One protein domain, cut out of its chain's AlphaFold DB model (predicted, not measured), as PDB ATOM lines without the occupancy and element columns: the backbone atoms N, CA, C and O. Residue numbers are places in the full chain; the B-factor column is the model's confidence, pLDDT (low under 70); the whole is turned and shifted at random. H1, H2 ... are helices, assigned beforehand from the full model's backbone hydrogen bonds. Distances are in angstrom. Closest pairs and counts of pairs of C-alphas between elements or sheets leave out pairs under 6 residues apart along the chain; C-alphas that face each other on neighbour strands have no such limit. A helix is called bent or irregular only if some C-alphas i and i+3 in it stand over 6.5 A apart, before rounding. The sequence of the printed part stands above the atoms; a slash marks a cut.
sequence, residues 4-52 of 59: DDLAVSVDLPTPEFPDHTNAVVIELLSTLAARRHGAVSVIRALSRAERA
ATOM      1  N   ASP A   4      31.766  22.778  10.610       58.69
ATOM      2  CA  ASP A   4      31.042  23.793  11.373       58.69
ATOM      3  C   ASP A   4      31.899  24.436  12.476       58.69
ATOM      4  O   ASP A   4      31.885  25.654  12.586       58.69
ATOM      5  N   ASP A   5      32.690  23.665  13.233       62.28
ATOM      6  CA  ASP A   5      33.603  24.175  14.261       62.28
ATOM      7  C   ASP A   5      34.610  25.130  13.620       62.28
ATOM      8  O   ASP A   5      34.919  26.192  14.163       62.28
ATOM      9  N   LEU A   6      35.100  24.758  12.427       55.19
ATOM     10  CA  LEU A   6      35.976  25.615  11.643       55.19
ATOM     11  C   LEU A   6      35.238  26.888  11.221       55.19
ATOM     12  O   LEU A   6      35.778  27.963  11.453       55.19
ATOM     13  N   ALA A   7      34.017  26.785  10.685       59.66
ATOM     14  CA  ALA A   7      33.209  27.934  10.271       59.66
ATOM     15  C   ALA A   7      32.910  28.898  11.437       59.66
ATOM     16  O   ALA A   7      33.149  30.095  11.310       59.66
ATOM     17  N   VAL A   8      32.520  28.377  12.603       60.94
ATOM     18  CA  VAL A   8      32.303  29.150  13.839       60.94
ATOM     19  C   VAL A   8      33.597  29.816  14.316       60.94
ATOM     20  O   VAL A   8      33.579  30.971  14.731       60.94
ATOM     21  N   SER A   9      34.739  29.124  14.233       66.25
ATOM     22  CA  SER A   9      36.032  29.678  14.667       66.25
ATOM     23  C   SER A   9      36.582  30.785  13.759       66.25
ATOM     24  O   SER A   9      37.429  31.563  14.199       66.25
ATOM     25  N   VAL A  10      36.114  30.861  12.510       75.44
ATOM     26  CA  VAL A  10      36.552  31.856  11.513       75.44
ATOM     27  C   VAL A  10      35.435  32.820  11.104       75.44
ATOM     28  O   VAL A  10      35.568  33.511  10.097       75.44
ATOM     29  N   ASP A  11      34.355  32.869  11.891       71.81
ATOM     30  CA  ASP A  11      33.189  33.742  11.698       71.81
ATOM     31  C   ASP A  11      32.567  33.629  10.289       71.81
ATOM     32  O   ASP A  11      32.088  34.593   9.690       71.81
ATOM     33  N   LEU A  12      32.612  32.416   9.732       71.81
ATOM     34  CA  LEU A  12      31.946  32.058   8.488       71.81
ATOM     35  C   LEU A  12      30.596  31.401   8.793       71.81
ATOM     36  O   LEU A  12      30.470  30.664   9.774       71.81
ATOM     37  N   PRO A  13      29.582  31.607   7.932       66.69
ATOM     38  CA  PRO A  13      28.340  30.862   8.044       66.69
ATOM     39  C   PRO A  13      28.639  29.364   7.981       66.69
ATOM     40  O   PRO A  13      29.403  28.906   7.124       66.69
ATOM     41  N   THR A  14      28.039  28.600   8.897       69.62
ATOM     42  CA  THR A  14      28.112  27.141   8.867       69.62
ATOM     43  C   THR A  14      27.641  26.657   7.495       69.62
ATOM     44  O   THR A  14      26.546  27.034   7.073       69.62
ATOM     45  N   PRO A  15      28.449  25.864   6.771       71.69
ATOM     46  CA  PRO A  15      28.042  25.365   5.468       71.69
ATOM     47  C   PRO A  15      26.783  24.506   5.605       71.69
ATOM     48  O   PRO A  15      26.657  23.715   6.539       71.69
ATOM     49  N   GLU A  16      25.854  24.650   4.661       77.69
ATOM     50  CA  GLU A  16      24.700  23.760   4.591       77.69
ATOM     51  C   GLU A  16      25.180  22.343   4.262       77.69
ATOM     52  O   GLU A  16      25.835  22.099   3.244       77.69
ATOM     53  N   PHE A  17      24.860  21.397   5.139       76.88
ATOM     54  CA  PHE A  17      25.088  19.979   4.892       76.88
ATOM     55  C   PHE A  17      23.813  19.335   4.351       76.88
ATOM     56  O   PHE A  17      22.718  19.716   4.768       76.88
ATOM     57  N   PRO A  18      23.925  18.319   3.479       86.38
ATOM     58  CA  PRO A  18      22.765  17.545   3.060       86.38
ATOM     59  C   PRO A  18      22.009  16.956   4.261       86.38
ATOM     60  O   PRO A  18      22.633  16.403   5.168       86.38
ATOM     61  N   ASP A  19      20.674  16.978   4.229       84.81
ATOM     62  CA  ASP A  19      19.822  16.497   5.333       84.81
ATOM     63  C   ASP A  19      20.157  15.072   5.792       84.81
ATOM     64  O   ASP A  19      20.140  14.771   6.986       84.81
ATOM     65  N   HIS A  20      20.521  14.193   4.853       85.00
ATOM     66  CA  HIS A  20      20.906  12.816   5.165       85.00
ATOM     67  C   HIS A  20      22.174  12.741   6.028       85.00
ATOM     68  O   HIS A  20      22.272  11.880   6.898       85.00
ATOM     69  N   THR A  21      23.127  13.655   5.829       86.75
ATOM     70  CA  THR A  21      24.349  13.737   6.636       86.75
ATOM     71  C   THR A  21      24.011  14.142   8.066       86.75
ATOM     72  O   THR A  21      24.466  13.497   9.012       86.75
ATOM     73  N   ASN A  22      23.153  15.152   8.232       84.75
ATOM     74  CA  ASN A  22      22.706  15.605   9.551       84.75
ATOM     75  C   ASN A  22      21.934  14.504  10.285       84.75
ATOM     76  O   ASN A  22      22.197  14.248  11.460       84.75
ATOM     77  N   ALA A  23      21.037  13.799   9.588       89.38
ATOM     78  CA  ALA A  23      20.273  12.696  10.161       89.38
ATOM     79  C   ALA A  23      21.182  11.586  10.720       89.38
ATOM     80  O   ALA A  23      20.985  11.155  11.857       89.38
ATOM     81  N   VAL A  24      22.220  11.185   9.972       91.38
ATOM     82  CA  VAL A  24      23.186  10.160  10.409       91.38
ATOM     83  C   VAL A  24      23.949  10.600  11.661       91.38
ATOM     84  O   VAL A  24      24.118   9.817  12.600       91.38
ATOM     85  N   VAL A  25      24.402  11.855  11.708       89.25
ATOM     86  CA  VAL A  25      25.139  12.378  12.871       89.25
ATOM     87  C   VAL A  25      24.224  12.489  14.095       89.25
ATOM     88  O   VAL A  25      24.612  12.071  15.189       89.25
ATOM     89  N   ILE A  26      22.994  12.980  13.923       92.88
ATOM     90  CA  ILE A  26      21.992  13.077  14.996       92.88
ATOM     91  C   ILE A  26      21.659  11.686  15.550       92.88
ATOM     92  O   ILE A  26      21.624  11.500  16.771       92.88
ATOM     93  N   GLU A  27      21.454  10.691  14.686       95.75
ATOM     94  CA  GLU A  27      21.193   9.307  15.095       95.75
ATOM     95  C   GLU A  27      22.362   8.730  15.907       95.75
ATOM     96  O   GLU A  27      22.161   8.174  16.994       95.75
ATOM     97  N   LEU A  28      23.595   8.912  15.428       96.44
ATOM     98  CA  LEU A  28      24.792   8.437  16.118       96.44
ATOM     99  C   LEU A  28      24.934   9.073  17.508       96.44
ATOM    100  O   LEU A  28      25.119   8.361  18.502       96.44
ATOM    101  N   LEU A  29      24.841  10.402  17.592       95.50
ATOM    102  CA  LEU A  29      25.034  11.137  18.842       95.50
ATOM    103  C   LEU A  29      23.911  10.859  19.845       95.50
ATOM    104  O   LEU A  29      24.194  10.634  21.025       95.50
ATOM    105  N   SER A  30      22.656  10.810  19.393       94.62
ATOM    106  CA  SER A  30      21.514  10.482  20.256       94.62
ATOM    107  C   SER A  30      21.609   9.052  20.796       94.62
ATOM    108  O   SER A  30      21.418   8.834  21.998       94.62
ATOM    109  N   THR A  31      22.017   8.092  19.962       96.75
ATOM    110  CA  THR A  31      22.252   6.701  20.373       96.75
ATOM    111  C   THR A  31      23.390   6.597  21.384       96.75
ATOM    112  O   THR A  31      23.248   5.943  22.423       96.75
ATOM    113  N   LEU A  32      24.522   7.255  21.122       97.94
ATOM    114  CA  LEU A  32      25.666   7.260  22.031       97.94
ATOM    115  C   LEU A  32      25.302   7.896  23.380       97.94
ATOM    116  O   LEU A  32      25.621   7.337  24.434       97.94
ATOM    117  N   ALA A  33      24.603   9.030  23.362       95.75
ATOM    118  CA  ALA A  33      24.152   9.711  24.569       95.75
ATOM    119  C   ALA A  33      23.177   8.843  25.375       95.75
ATOM    120  O   ALA A  33      23.333   8.726  26.591       95.75
ATOM    121  N   ALA A  34      22.224   8.176  24.717       97.94
ATOM    122  CA  ALA A  34      21.280   7.282  25.382       97.94
ATOM    123  C   ALA A  34      21.989   6.091  26.045       97.94
ATOM    124  O   ALA A  34      21.650   5.734  27.173       97.94
ATOM    125  N   ARG A  35      23.014   5.524  25.395       97.75
ATOM    126  CA  ARG A  35      23.841   4.449  25.971       97.75
ATOM    127  C   ARG A  35      24.656   4.916  27.177       97.75
ATOM    128  O   ARG A  35      24.785   4.171  28.140       97.75
ATOM    129  N   ARG A  36      25.204   6.135  27.137       97.31
ATOM    130  CA  ARG A  36      26.067   6.674  28.206       97.31
ATOM    131  C   ARG A  36      25.296   7.248  29.395       97.31
ATOM    132  O   ARG A  36      25.793   7.198  30.514       97.31
ATOM    133  N   HIS A  37      24.119   7.820  29.155       96.62
ATOM    134  CA  HIS A  37      23.400   8.641  30.138       96.62
ATOM    135  C   HIS A  37      21.968   8.165  30.421       96.62
ATOM    136  O   HIS A  37      21.301   8.718  31.295       96.62
ATOM    137  N   GLY A  38      21.493   7.142  29.707       97.75
ATOM    138  CA  GLY A  38      20.133   6.621  29.804       97.75
ATOM    139  C   GLY A  38      19.124   7.424  28.976       97.75
ATOM    140  O   GLY A  38      19.100   8.656  28.999       97.75
ATOM    141  N   ALA A  39      18.232   6.718  28.277       96.75
ATOM    142  CA  ALA A  39      17.282   7.313  27.330       96.75
ATOM    143  C   ALA A  39      16.368   8.386  27.956       96.75
ATOM    144  O   ALA A  39      16.198   9.464  27.394       96.75
ATOM    145  N   VAL A  40      15.828   8.137  29.156       97.38
ATOM    146  CA  VAL A  40      14.928   9.089  29.840       97.38
ATOM    147  C   VAL A  40      15.644  10.398  30.191       97.38
ATOM    148  O   VAL A  40      15.040  11.469  30.117       97.38
ATOM    149  N   SER A  41      16.925  10.330  30.563       95.06
ATOM    150  CA  SER A  41      17.727  11.520  30.873       95.06
ATOM    151  C   SER A  41      17.928  12.382  29.626       95.06
ATOM    152  O   SER A  41      17.684  13.589  29.664       95.06
ATOM    153  N   VAL A  42      18.272  11.742  28.502       96.44
ATOM    154  CA  VAL A  42      18.454  12.403  27.202       96.44
ATOM    155  C   VAL A  42      17.156  13.052  26.721       96.44
ATOM    156  O   VAL A  42      17.160  14.240  26.411       96.44
ATOM    157  N   ILE A  43      16.028  12.333  26.750       96.06
ATOM    158  CA  ILE A  43      14.719  12.883  26.357       96.06
ATOM    159  C   ILE A  43      14.376  14.116  27.197       96.06
ATOM    160  O   ILE A  43      14.012  15.156  26.655       96.06
ATOM    161  N   ARG A  44      14.545  14.044  28.524       94.88
ATOM    162  CA  ARG A  44      14.281  15.190  29.408       94.88
ATOM    163  C   ARG A  44      15.197  16.375  29.117       94.88
ATOM    164  O   ARG A  44      14.739  17.508  29.234       94.88
ATOM    165  N   ALA A  45      16.465  16.128  28.792       93.44
ATOM    166  CA  ALA A  45      17.415  17.179  28.445       93.44
ATOM    167  C   ALA A  45      17.007  17.889  27.148       93.44
ATOM    168  O   ALA A  45      16.849  19.108  27.169       93.44
ATOM    169  N   LEU A  46      16.725  17.133  26.083       93.19
ATOM    170  CA  LEU A  46      16.261  17.680  24.803       93.19
ATOM    171  C   LEU A  46      14.936  18.432  24.969       93.19
ATOM    172  O   LEU A  46      14.833  19.599  24.613       93.19
ATOM    173  N   SER A  47      13.947  17.830  25.638       93.38
ATOM    174  CA  SER A  47      12.662  18.495  25.895       93.38
ATOM    175  C   SER A  47      12.790  19.778  26.721       93.38
ATOM    176  O   SER A  47      11.932  20.649  26.615       93.38
ATOM    177  N   ARG A  48      13.786  19.886  27.612       90.69
ATOM    178  CA  ARG A  48      14.025  21.130  28.359       90.69
ATOM    179  C   ARG A  48      14.638  22.210  27.478       90.69
ATOM    180  O   ARG A  48      14.253  23.355  27.662       90.69
ATOM    181  N   ALA A  49      15.542  21.853  26.568       89.62
ATOM    182  CA  ALA A  49      16.137  22.796  25.626       89.62
ATOM    183  C   ALA A  49      15.065  23.429  24.723       89.62
ATOM    184  O   ALA A  49      14.981  24.648  24.663       89.62
ATOM    185  N   GLU A  50      14.157  22.621  24.165       87.25
ATOM    186  CA  GLU A  50      13.043  23.112  23.328       87.25
ATOM    187  C   GLU A  50      12.051  24.010  24.084       87.25
ATOM    188  O   GLU A  50      11.372  24.851  23.503       87.25
ATOM    189  N   ARG A  51      11.935  23.817  25.403       85.00
ATOM    190  CA  ARG A  51      11.060  24.620  26.271       85.00
ATOM    191  C   ARG A  51      11.762  25.825  26.888       85.00
ATOM    192  O   ARG A  51      11.100  26.590  27.589       85.00
ATOM    193  N   ALA A  52      13.074  25.966  26.715       76.50
ATOM    194  CA  ALA A  52      13.807  27.077  27.295       76.50
ATOM    195  C   ALA A  52      13.381  28.374  26.587       76.50
ATOM    196  O   ALA A  52      13.473  28.450  25.362       76.50
TER     197      ALA A  52
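AT A GLANCE: This is residues 4 to 52 of the 59 residues of an uncharacterized protein of Actinokineospora terrae (UniProt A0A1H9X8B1). The model is an open U of helices: the long helix H2 makes the base, H3 folds back from its last residues as one side of a V, and the short helix H1 lies off the other end of H2 at the end of an unnamed stretch, residues 10 to 18. The space between H1 and H3 is empty, and the one contact between helices is that of H2 with H3, near the corner of the V. The printed part has 49 residues with three named helices, in the order H1, H2, H3 along the chain, and no named strand; the class is all helix. The whole is loose, with a radius of gyration of the C-alphas of 13.8 A, and its C-alphas span 35 by 25 by 17 A along their three main axes.

IN THESE COORDINATES: H2 is the longest helix by residues, with 19, from Asp 19 to His 37. It measures 26.3 A from first to last C-alpha. C-alpha 19 is at (19.822, 16.497, 5.333) and C-alpha 37 at (23.400, 8.641, 30.138), and the largest change between these two points is in z. H3 follows after Gly 38 and holds the 12 residues from Ala 39 to Glu 50, with 16.8 A from first to last C-alpha. It begins with C-alpha 39 at (17.282, 7.313, 27.330) and ends with C-alpha 50 at (13.043, 23.112, 23.328); here the largest change is in y. H1 comes before both in the chain, a helix of 6 residues from Asp 4 to Ser 9, with 8.4 A from first to last C-alpha. C-alpha 4, the first one printed, is at (31.042, 23.793, 11.373). No helix is bent or irregular.

HOW THE PARTS SIT: H2 and H3 touch, with 6 pairs of C-alphas within 8 A. Their closest C-alphas are those of Ala 34 and Val 42, 6.1 A apart. They touch with a part of each helix alone: residues 30 to 34 of H2 and residues 39 to 42 of H3. Their lines stand at a steep tilt of 55 degrees and they run opposite ways, with 13.8 A from centre to centre. The link between them is tight, one residue, Gly 38. Residues 18 to 29, of which 19 to 29 belong to H2, stand free, and so do residues 44 to 52, of which 44 to 50 belong to H3. H1 touches no helix: it is apart from H2, the helix that follows it in the chain, and apart from H3. In the backbones of H1, H2 and H3, every pair of O of residue i and N of residue i+4 inside the helix is within hydrogen-bond range.

THE WHOLE: The two C-alphas farthest apart in the domain are those of Val 10, just after H1, and Val 40 in H3, at 36.4 A. The first and last printed C-alphas, those of Asp 4 and Ala 52, are 23.7 A apart. The printed part runs from residue 4 to residue 52 of a full chain of 59 residues, and it has no cut. The link from H1 to H2, 9 residues, is short but not tight; no link is long. The mean pLDDT of the printed part is 85.3, with a mean of 93 in H2 and 94 in H3. Confidence is low, under 70, in 8 residues: residues 4 to 9, which are H1 with a mean of 61, and residues 13 to 14 in the link after it.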